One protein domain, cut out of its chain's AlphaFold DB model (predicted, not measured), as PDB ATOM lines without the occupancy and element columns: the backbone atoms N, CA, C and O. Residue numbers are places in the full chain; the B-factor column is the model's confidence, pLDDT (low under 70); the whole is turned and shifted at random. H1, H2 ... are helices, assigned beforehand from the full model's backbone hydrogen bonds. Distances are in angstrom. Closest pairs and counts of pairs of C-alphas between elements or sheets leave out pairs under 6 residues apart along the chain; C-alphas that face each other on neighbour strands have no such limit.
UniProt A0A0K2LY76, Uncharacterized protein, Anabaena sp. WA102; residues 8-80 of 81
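This is residues 8 to 80 of the 81 residues of an uncharacterized protein of Anabaena sp. WA102 (UniProt A0A0K2LY76). Five helices are strung out in a loose, open zigzag, and no two of them touch. H1 and H2 follow each other at one end of the longest axis, H3 sits near the middle, and H4 with the short H5 makes the other end. The printed part has 73 residues with five named helices, H1 to H5 in order along the chain, and no named strand; its class is all helix, with 48 residues in the helices. The whole is loose, with a radius of gyration of the C-alphas of 15.2 A, and elongated, spanning 43 by 27 by 22 A.

The printed part begins with H1, residues 8 to 13, whose C-alpha 8 is at (-10.502, -3.333, -52.235). H2, residues 15 to 28, is the longest helix, 19.9 A from first to last C-alpha, and its C-alpha 28 is at (0.701, -27.504, -45.937). H3, residues 35 to 47, is 18.3 A long, and H4, residues 59 to 68, is 14.4 A long. H5, residues 74 to 78, measures 7.0 A and ends with C-alpha 78 at (-20.274, -42.216, -40.963).

H1 and H2 meet only through their link, which is tight, with Ile 14 alone between them. H2 and H3 are near each other, with 5 pairs of C-alphas within 10 A; their closest C-alphas are 8.2 A apart, only just beyond 8 A. H3 and H4 are apart, and so are H4 and H5. H1 is apart from H3, H4 and H5, H2 is apart from H4 and H5, and H3 is apart from H5. The centre of H3 is 6.2 A from the mean of the C-alphas, the nearest of the five, and that of H1 is 22.0 A from it, the farthest. Every pair of O i to N i+4 is within hydrogen-bond range in H1, H2, H3 and H4; in H5 it is 0 of 1, with 0 of 2 pairs of O i to N i+3.

The two C-alphas farthest apart are those of Ala 9 and Lys 71, at 43.9 A. Residues 8 to 20, 26 to 32, 66 to 72 and 74 to 80 stand free. The link from H3 to H4, with 11 residues, is long; that from H2 to H3 is short, with 6 residues, and that from H4 to H5 is tight, with 5. The printed part has no cut. Its mean pLDDT is 81.0, and residues 64 to 80 are under 70, with a mean of 43 in H5.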
ATOM      1  N   LYS A   8     -11.920  -3.650 -52.417       92.88
ATOM      2  CA  LYS A   8     -10.502  -3.333 -52.235       92.88
ATOM      3  C   LYS A   8     -10.257  -2.790 -50.833       92.88
ATOM      4  O   LYS A   8      -9.299  -3.208 -50.188       92.88
ATOM      5  N   ALA A   9     -11.117  -1.891 -50.358       93.50
ATOM      6  CA  ALA A   9     -11.077  -1.409 -48.983       93.50
ATOM      7  C   ALA A   9     -11.287  -2.556 -47.982       93.50
ATOM      8  O   ALA A   9     -10.490  -2.690 -47.055       93.50
ATOM      9  N   GLN A  10     -12.280  -3.423 -48.221       93.88
ATOM     10  CA  GLN A  10     -12.533  -4.596 -47.378       93.88
ATOM     11  C   GLN A  10     -11.345  -5.568 -47.366       93.88
ATOM     12  O   GLN A  10     -10.896  -5.975 -46.304       93.88
ATOM     13  N   TYR A  11     -10.782  -5.913 -48.528       94.69
ATOM     14  CA  TYR A  11      -9.599  -6.773 -48.591       94.69
ATOM     15  C   TYR A  11      -8.420  -6.156 -47.836       94.69
ATOM     16  O   TYR A  11      -7.759  -6.841 -47.063       94.69
ATOM     17  N   ASN A  12      -8.168  -4.855 -48.015       96.44
ATOM     18  CA  ASN A  12      -7.065  -4.174 -47.345       96.44
ATOM     19  C   ASN A  12      -7.199  -4.181 -45.815       96.44
ATOM     20  O   ASN A  12      -6.167  -4.233 -45.148       96.44
ATOM     21  N   SER A  13      -8.417  -4.159 -45.258       97.25
ATOM     22  CA  SER A  13      -8.609  -4.184 -43.801       97.25
ATOM     23  C   SER A  13      -8.276  -5.535 -43.165       97.25
ATOM     24  O   SER A  13      -7.885  -5.555 -42.006       97.25
ATOM     25  N   ILE A  14      -8.384  -6.640 -43.912       97.31
ATOM     26  CA  ILE A  14      -8.108  -8.013 -43.432       97.31
ATOM     27  C   ILE A  14      -6.948  -8.692 -44.183       97.31
ATOM     28  O   ILE A  14      -6.748  -9.904 -44.107       97.31
ATOM     29  N   LYS A  15      -6.157  -7.915 -44.933       97.31
ATOM     30  CA  LYS A  15      -5.132  -8.428 -45.853       97.31
ATOM     31  C   LYS A  15      -4.107  -9.327 -45.168       97.31
ATOM     32  O   LYS A  15      -3.695 -10.333 -45.740       97.31
ATOM     33  N   ASN A  16      -3.669  -8.950 -43.969       98.00
ATOM     34  CA  ASN A  16      -2.632  -9.689 -43.254       98.00
ATOM     35  C   ASN A  16      -3.136 -11.065 -42.800       98.00
ATOM     36  O   ASN A  16      -2.407 -12.045 -42.934       98.00
ATOM     37  N   GLU A  17      -4.386 -11.143 -42.342       96.75
ATOM     38  CA  GLU A  17      -5.039 -12.392 -41.934       96.75
ATOM     39  C   GLU A  17      -5.235 -13.325 -43.132       96.75
ATOM     40  O   GLU A  17      -4.841 -14.490 -43.080       96.75
ATOM     41  N   ILE A  18      -5.734 -12.792 -44.257       96.25
ATOM     42  CA  ILE A  18      -5.864 -13.556 -45.508       96.25
ATOM     43  C   ILE A  18      -4.504 -14.088 -45.957       96.25
ATOM     44  O   ILE A  18      -4.383 -15.268 -46.278       96.25
ATOM     45  N   ASN A  19      -3.471 -13.242 -45.981       97.44
ATOM     46  CA  ASN A  19      -2.143 -13.658 -46.421       97.44
ATOM     47  C   ASN A  19      -1.589 -14.785 -45.542       97.44
ATOM     48  O   ASN A  19      -1.053 -15.750 -46.077       97.44
ATOM     49  N   ALA A  20      -1.742 -14.688 -44.218       96.75
ATOM     50  CA  ALA A  20      -1.297 -15.730 -43.298       96.75
ATOM     51  C   ALA A  20      -2.007 -17.069 -43.562       96.75
ATOM     52  O   ALA A  20      -1.342 -18.100 -43.672       96.75
ATOM     53  N   ALA A  21      -3.332 -17.054 -43.742       93.62
ATOM     54  CA  ALA A  21      -4.107 -18.255 -44.053       93.62
ATOM     55  C   ALA A  21      -3.717 -18.868 -45.412       93.62
ATOM     56  O   ALA A  21      -3.524 -20.078 -45.521       93.62
ATOM     57  N   VAL A  22      -3.529 -18.032 -46.441       94.75
ATOM     58  CA  VAL A  22      -3.091 -18.476 -47.774       94.75
ATOM     59  C   VAL A  22      -1.699 -19.104 -47.714       94.75
ATOM     60  O   VAL A  22      -1.502 -20.181 -48.272       94.75
ATOM     61  N   PHE A  23      -0.739 -18.479 -47.025       96.38
ATOM     62  CA  PHE A  23       0.604 -19.045 -46.887       96.38
ATOM     63  C   PHE A  23       0.587 -20.374 -46.138       96.38
ATOM     64  O   PHE A  23       1.190 -21.330 -46.616       96.38
ATOM     65  N   LYS A  24      -0.181 -20.484 -45.048       93.38
ATOM     66  CA  LYS A  24      -0.357 -21.748 -44.320       93.38
ATOM     67  C   LYS A  24      -0.909 -22.859 -45.221       93.38
ATOM     68  O   LYS A  24      -0.403 -23.981 -45.203       93.38
ATOM     69  N   ALA A  25      -1.909 -22.553 -46.050       91.31
ATOM     70  CA  ALA A  25      -2.457 -23.514 -47.005       91.31
ATOM     71  C   ALA A  25      -1.403 -23.961 -48.033       91.31
ATOM     72  O   ALA A  25      -1.253 -25.160 -48.279       91.31
ATOM     73  N   LEU A  26      -0.629 -23.020 -48.585       94.31
ATOM     74  CA  LEU A  26       0.456 -23.310 -49.528       94.31
ATOM     75  C   LEU A  26       1.565 -24.166 -48.900       94.31
ATOM     76  O   LEU A  26       1.993 -25.137 -49.518       94.31
ATOM     77  N   GLU A  27       1.993 -23.845 -47.679       94.88
ATOM     78  CA  GLU A  27       3.010 -24.600 -46.935       94.88
ATOM     79  C   GLU A  27       2.547 -26.023 -46.609       94.88
ATOM     80  O   GLU A  27       3.323 -26.970 -46.714       94.88
ATOM     81  N   SER A  28       1.268 -26.191 -46.255       91.94
ATOM     82  CA  SER A  28       0.701 -27.504 -45.937       91.94
ATOM     83  C   SER A  28       0.535 -28.409 -47.160       91.94
ATOM     84  O   SER A  28       0.477 -29.628 -47.017       91.94
ATOM     85  N   THR A  29       0.426 -27.835 -48.365       91.25
ATOM     86  CA  THR A  29       0.052 -28.518 -49.622       91.25
ATOM     87  C   THR A  29      -1.299 -29.257 -49.589       91.25
ATOM     88  O   THR A  29      -1.641 -29.990 -50.517       91.25
ATOM     89  N   GLN A  30      -2.112 -29.050 -48.546       87.00
ATOM     90  CA  GLN A  30      -3.418 -29.687 -48.360       87.00
ATOM     91  C   GLN A  30      -4.532 -28.858 -49.007       87.00
ATOM     92  O   GLN A  30      -5.318 -28.190 -48.340       87.00
ATOM     93  N   PHE A  31      -4.613 -28.900 -50.336       87.25
ATOM     94  CA  PHE A  31      -5.556 -28.065 -51.093       87.25
ATOM     95  C   PHE A  31      -6.984 -28.616 -51.169       87.25
ATOM     96  O   PHE A  31      -7.895 -27.908 -51.594       87.25
ATOM     97  N   VAL A  32      -7.198 -29.877 -50.784       85.12
ATOM     98  CA  VAL A  32      -8.497 -30.555 -50.867       85.12
ATOM     99  C   VAL A  32      -8.811 -31.190 -49.519       85.12
ATOM    100  O   VAL A  32      -8.014 -31.979 -49.021       85.12
ATOM    101  N   LEU A  33      -9.975 -30.848 -48.952       80.38
ATOM    102  CA  LEU A  33     -10.471 -31.373 -47.669       80.38
ATOM    103  C   LEU A  33      -9.448 -31.258 -46.518       80.38
ATOM    104  O   LEU A  33      -9.332 -32.155 -45.686       80.38
ATOM    105  N   GLY A  34      -8.697 -30.152 -46.486       83.88
ATOM    106  CA  GLY A  34      -7.717 -29.863 -45.438       83.88
ATOM    107  C   GLY A  34      -8.350 -29.474 -44.097       83.88
ATOM    108  O   GLY A  34      -9.559 -29.259 -43.992       83.88
ATOM    109  N   SER A  35      -7.511 -29.336 -43.070       87.38
ATOM    110  CA  SER A  35      -7.923 -28.980 -41.702       87.38
ATOM    111  C   SER A  35      -8.687 -27.656 -41.615       87.38
ATOM    112  O   SER A  35      -9.649 -27.559 -40.860       87.38
ATOM    113  N   GLU A  36      -8.332 -26.671 -42.442       90.00
ATOM    114  CA  GLU A  36      -9.032 -25.380 -42.522       90.00
ATOM    115  C   GLU A  36     -10.503 -25.531 -42.953       90.00
ATOM    116  O   GLU A  36     -11.356 -24.762 -42.523       90.00
ATOM    117  N   VAL A  37     -10.832 -26.546 -43.767       89.50
ATOM    118  CA  VAL A  37     -12.222 -26.815 -44.180       89.50
ATOM    119  C   VAL A  37     -13.039 -27.345 -43.004       89.50
ATOM    120  O   VAL A  37     -14.183 -26.942 -42.832       89.50
ATOM    121  N   VAL A  38     -12.452 -28.219 -42.180       89.31
ATOM    122  CA  VAL A  38     -13.119 -28.771 -40.990       89.31
ATOM    123  C   VAL A  38     -13.356 -27.678 -39.951       89.31
ATOM    124  O   VAL A  38     -14.469 -27.551 -39.451       89.31
ATOM    125  N   ALA A  39     -12.344 -26.845 -39.690       90.94
ATOM    126  CA  ALA A  39     -12.476 -25.710 -38.780       90.94
ATOM    127  C   ALA A  39     -13.590 -24.752 -39.234       90.94
ATOM    128  O   ALA A  39     -14.446 -24.377 -38.437       90.94
ATOM    129  N   LEU A  40     -13.651 -24.439 -40.534       90.88
ATOM    130  CA  LEU A  40     -14.722 -23.617 -41.094       90.88
ATOM    131  C   LEU A  40     -16.105 -24.261 -40.916       90.88
ATOM    132  O   LEU A  40     -17.057 -23.565 -40.578       90.88
ATOM    133  N   GLU A  41     -16.243 -25.567 -41.156       91.44
ATOM    134  CA  GLU A  41     -17.513 -26.284 -40.970       91.44
ATOM    135  C   GLU A  41     -18.017 -26.179 -39.523       91.44
ATOM    136  O   GLU A  41     -19.203 -25.914 -39.306       91.44
ATOM    137  N   GLU A  42     -17.124 -26.342 -38.545       92.00
ATOM    138  CA  GLU A  42     -17.429 -26.237 -37.117       92.00
ATOM    139  C   GLU A  42     -17.799 -24.804 -36.718       92.00
ATOM    140  O   GLU A  42     -18.896 -24.574 -36.201       92.00
ATOM    141  N   GLU A  43     -16.937 -23.830 -37.021       93.38
ATOM    142  CA  GLU A  43     -17.152 -22.415 -36.699       93.38
ATOM    143  C   GLU A  43     -18.438 -21.881 -37.331       93.38
ATOM    144  O   GLU A  43     -19.221 -21.183 -36.683       93.38
ATOM    145  N   PHE A  44     -18.699 -22.245 -38.589       92.12
ATOM    146  CA  PHE A  44     -19.886 -21.796 -39.302       92.12
ATOM    147  C   PHE A  44     -21.159 -22.462 -38.775       92.12
ATOM    148  O   PHE A  44     -22.194 -21.805 -38.669       92.12
ATOM    149  N   SER A  45     -21.095 -23.743 -38.392       92.75
ATOM    150  CA  SER A  45     -22.225 -24.413 -37.739       92.75
ATOM    151  C   SER A  45     -22.590 -23.742 -36.417       92.75
ATOM    152  O   SER A  45     -23.766 -23.471 -36.178       92.75
ATOM    153  N   TYR A  46     -21.583 -23.370 -35.622       94.81
ATOM    154  CA  TYR A  46     -21.770 -22.641 -34.376       94.81
ATOM    155  C   TYR A  46     -22.343 -21.239 -34.624       94.81
ATOM    156  O   TYR A  46     -23.314 -20.847 -33.982       94.81
ATOM    157  N   TYR A  47     -21.800 -20.506 -35.601       94.50
ATOM    158  CA  TYR A  47     -22.286 -19.175 -35.982       94.50
ATOM    159  C   TYR A  47     -23.759 -19.181 -36.424       94.50
ATOM    160  O   TYR A  47     -24.500 -18.244 -36.127       94.50
ATOM    161  N   CYS A  48     -24.194 -20.232 -37.122       93.25
ATOM    162  CA  CYS A  48     -25.569 -20.385 -37.595       93.25
ATOM    163  C   CYS A  48     -26.525 -21.058 -36.593       93.25
ATOM    164  O   CYS A  48     -27.677 -21.283 -36.961       93.25
ATOM    165  N   ASP A  49     -26.072 -21.403 -35.382       94.19
ATOM    166  CA  ASP A  49     -26.823 -22.215 -34.408       94.19
ATOM    167  C   ASP A  49     -27.356 -23.530 -35.022       94.19
ATOM    168  O   ASP A  49     -28.493 -23.965 -34.826       94.19
ATOM    169  N   ALA A  50     -26.521 -24.154 -35.855       91.44
ATOM    170  CA  ALA A  50     -26.820 -25.383 -36.567       91.44
ATOM    171  C   ALA A  50     -26.025 -26.552 -35.982       91.44
ATOM    172  O   ALA A  50     -24.874 -26.422 -35.582       91.44
ATOM    173  N   LYS A  51     -26.617 -27.751 -36.011       86.75
ATOM    174  CA  LYS A  51     -25.962 -28.963 -35.493       86.75
ATOM    175  C   LYS A  51     -24.739 -29.397 -36.317       86.75
ATOM    176  O   LYS A  51     -23.856 -30.056 -35.781       86.75
ATOM    177  N   TYR A  52     -24.722 -29.087 -37.615       86.12
ATOM    178  CA  TYR A  52     -23.659 -29.484 -38.541       86.12
ATOM    179  C   TYR A  52     -23.455 -28.422 -39.624       86.12
ATOM    180  O   TYR A  52     -24.434 -27.882 -40.145       86.12
ATOM    181  N   GLY A  53     -22.203 -28.204 -40.024       86.88
ATOM    182  CA  GLY A  53     -21.812 -27.462 -41.224       86.88
ATOM    183  C   GLY A  53     -21.229 -28.422 -42.260       86.88
ATOM    184  O   GLY A  53     -20.540 -29.369 -41.897       86.88
ATOM    185  N   ILE A  54     -21.545 -28.226 -43.543       87.94
ATOM    186  CA  ILE A  54     -20.915 -28.976 -44.642       87.94
ATOM    187  C   ILE A  54     -20.491 -27.985 -45.715       87.94
ATOM    188  O   ILE A  54     -21.338 -27.311 -46.308       87.94
ATOM    189  N   ALA A  55     -19.189 -27.919 -45.972       86.50
ATOM    190  CA  ALA A  55     -18.620 -27.087 -47.011       86.50
ATOM    191  C   ALA A  55     -18.843 -27.732 -48.384       86.50
ATOM    192  O   ALA A  55     -18.584 -28.916 -48.606       86.50
ATOM    193  N   VAL A  56     -19.318 -26.931 -49.332       88.81
ATOM    194  CA  VAL A  56     -19.494 -27.329 -50.731       88.81
ATOM    195  C   VAL A  56     -18.942 -26.243 -51.647       88.81
ATOM    196  O   VAL A  56     -18.752 -25.103 -51.231       88.81
ATOM    197  N   ASN A  57     -18.704 -26.589 -52.910       84.38
ATOM    198  CA  ASN A  57     -18.069 -25.696 -53.881       84.38
ATOM    199  C   ASN A  57     -18.879 -24.406 -54.148       84.38
ATOM    200  O   ASN A  57     -18.308 -23.334 -54.308       84.38
ATOM    201  N   THR A  58     -20.216 -24.489 -54.215       86.31
ATOM    202  CA  THR A  58     -21.086 -23.331 -54.513       86.31
ATOM    203  C   THR A  58     -22.452 -23.400 -53.821       86.31
ATOM    204  O   THR A  58     -22.926 -24.473 -53.439       86.31
ATOM    205  N   GLY A  59     -23.154 -22.265 -53.746       80.38
ATOM    206  CA  GLY A  59     -24.527 -22.212 -53.229       80.38
ATOM    207  C   GLY A  59     -25.519 -23.092 -54.004       80.38
ATOM    208  O   GLY A  59     -26.345 -23.763 -53.394       80.38
ATOM    209  N   THR A  60     -25.398 -23.181 -55.333       84.62
ATOM    210  CA  THR A  60     -26.243 -24.079 -56.143       84.62
ATOM    211  C   THR A  60     -26.026 -25.540 -55.756       84.62
ATOM    212  O   THR A  60     -26.991 -26.283 -55.587       84.62
ATOM    213  N   SER A  61     -24.767 -25.949 -55.544       76.75
ATOM    214  CA  SER A  61     -24.481 -27.301 -55.056       76.75
ATOM    215  C   SER A  61     -25.033 -27.546 -53.650       76.75
ATOM    216  O   SER A  61     -25.534 -28.634 -53.402       76.75
ATOM    217  N   ALA A  62     -25.033 -26.540 -52.767       79.50
ATOM    218  CA  ALA A  62     -25.569 -26.670 -51.408       79.50
ATOM    219  C   ALA A  62     -27.061 -27.026 -51.408       79.50
ATOM    220  O   ALA A  62     -27.481 -27.956 -50.713       79.50
ATOM    221  N   SER A  63     -27.846 -26.331 -52.235       73.00
ATOM    222  CA  SER A  63     -29.269 -26.623 -52.410       73.00
ATOM    223  C   SER A  63     -29.478 -28.058 -52.886       73.00
ATOM    224  O   SER A  63     -30.253 -28.794 -52.279       73.00
ATOM    225  N   ASN A  64     -28.737 -28.500 -53.907       64.56
ATOM    226  CA  ASN A  64     -28.826 -29.869 -54.417       64.56
ATOM    227  C   ASN A  64     -28.401 -30.921 -53.376       64.56
ATOM    228  O   ASN A  64     -29.091 -31.926 -53.211       64.56
ATOM    229  N   SER A  65     -27.326 -30.686 -52.620       61.28
ATOM    230  CA  SER A  65     -26.853 -31.609 -51.581       61.28
ATOM    231  C   SER A  65     -27.867 -31.797 -50.452       61.28
ATOM    232  O   SER A  65     -27.985 -32.900 -49.923       61.28
ATOM    233  N   HIS A  66     -28.640 -30.766 -50.090       64.06
ATOM    234  CA  HIS A  66     -29.734 -30.916 -49.125       64.06
ATOM    235  C   HIS A  66     -30.799 -31.909 -49.619       64.06
ATOM    236  O   HIS A  66     -31.252 -32.757 -48.850       64.06
ATOM    237  N   PHE A  67     -31.146 -31.867 -50.910       55.81
ATOM    238  CA  PHE A  67     -32.078 -32.825 -51.511       55.81
ATOM    239  C   PHE A  67     -31.487 -34.241 -51.616       55.81
ATOM    240  O   PHE A  67     -32.204 -35.220 -51.402       55.81
ATOM    241  N   GLU A  68     -30.185 -34.370 -51.883       56.12
ATOM    242  CA  GLU A  68     -29.507 -35.671 -52.002       56.12
ATOM    243  C   GLU A  68     -29.152 -36.330 -50.661       56.12
ATOM    244  O   GLU A  68     -28.959 -37.550 -50.616       56.12
ATOM    245  N   LYS A  69     -29.144 -35.584 -49.545       52.50
ATOM    246  CA  LYS A  69     -28.988 -36.165 -48.196       52.50
ATOM    247  C   LYS A  69     -30.030 -37.237 -47.885       52.50
ATOM    248  O   LYS A  69     -29.718 -38.176 -47.164       52.50
ATOM    249  N   ASN A  70     -31.209 -37.159 -48.499       51.12
ATOM    250  CA  ASN A  70     -32.257 -38.170 -48.363       51.12
ATOM    251  C   ASN A  70     -32.052 -39.427 -49.233       51.12
ATOM    252  O   ASN A  70     -32.886 -40.328 -49.181       51.12
ATOM    253  N   LYS A  71     -30.990 -39.508 -50.049       47.66
ATOM    254  CA  LYS A  71     -30.741 -40.661 -50.936       47.66
ATOM    255  C   LYS A  71     -29.307 -41.205 -50.928       47.66
ATOM    256  O   LYS A  71     -29.160 -42.399 -51.154       47.66
ATOM    257  N   VAL A  72     -28.269 -40.385 -50.711       46.78
ATOM    258  CA  VAL A  72     -26.872 -40.809 -50.982       46.78
ATOM    259  C   VAL A  72     -25.840 -40.375 -49.928       46.78
ATOM    260  O   VAL A  72     -24.812 -41.028 -49.809       46.78
ATOM    261  N   LEU A  73     -26.073 -39.328 -49.122       44.59
ATOM    262  CA  LEU A  73     -25.020 -38.761 -48.244       44.59
ATOM    263  C   LEU A  73     -24.950 -39.339 -46.816       44.59
ATOM    264  O   LEU A  73     -24.038 -38.977 -46.072       44.59
ATOM    265  N   ALA A  74     -25.860 -40.237 -46.425       46.12
ATOM    266  CA  ALA A  74     -25.787 -40.933 -45.132       46.12
ATOM    267  C   ALA A  74     -24.446 -41.677 -44.886       46.12
ATOM    268  O   ALA A  74     -23.912 -41.545 -43.787       46.12
ATOM    269  N   PRO A  75     -23.825 -42.359 -45.873       42.44
ATOM    270  CA  PRO A  75     -22.591 -43.120 -45.647       42.44
ATOM    271  C   PRO A  75     -21.324 -42.258 -45.524       42.44
ATOM    272  O   PRO A  75     -20.328 -42.710 -44.973       42.44
ATOM    273  N   ILE A  76     -21.321 -41.024 -46.045       44.34
ATOM    274  CA  ILE A  76     -20.121 -40.160 -46.018       44.34
ATOM    275  C   ILE A  76     -19.955 -39.501 -44.639       44.34
ATOM    276  O   ILE A  76     -18.836 -39.257 -44.200       44.34
ATOM    277  N   LEU A  77     -21.064 -39.263 -43.930       43.81
ATOM    278  CA  LEU A  77     -21.048 -38.764 -42.552       43.81
ATOM    279  C   LEU A  77     -20.579 -39.827 -41.542       43.81
ATOM    280  O   LEU A  77     -19.979 -39.457 -40.540       43.81
ATOM    281  N   GLU A  78     -20.777 -41.121 -41.817       40.56
ATOM    282  CA  GLU A  78     -20.274 -42.216 -40.963       40.56
ATOM    283  C   GLU A  78     -18.751 -42.398 -41.025       40.56
ATOM    284  O   GLU A  78     -18.171 -42.952 -40.100       40.56
ATOM    285  N   PHE A  79     -18.074 -41.902 -42.066       39.91
ATOM    286  CA  PHE A  79     -16.611 -41.990 -42.181       39.91
ATOM    287  C   PHE A  79     -15.854 -40.865 -41.458       39.91
ATOM    288  O   PHE A  79     -14.622 -40.863 -41.461       39.91
ATOM    289  N   LYS A  80     -16.567 -39.893 -40.873       44.06
ATOM    290  CA  LYS A  80     -15.986 -38.707 -40.219       44.06
ATOM    291  C   LYS A  80     -16.233 -38.678 -38.696       44.06
ATOM    292  O   LYS A  80     -16.006 -37.634 -38.090       44.06
TER     293      LYS A  80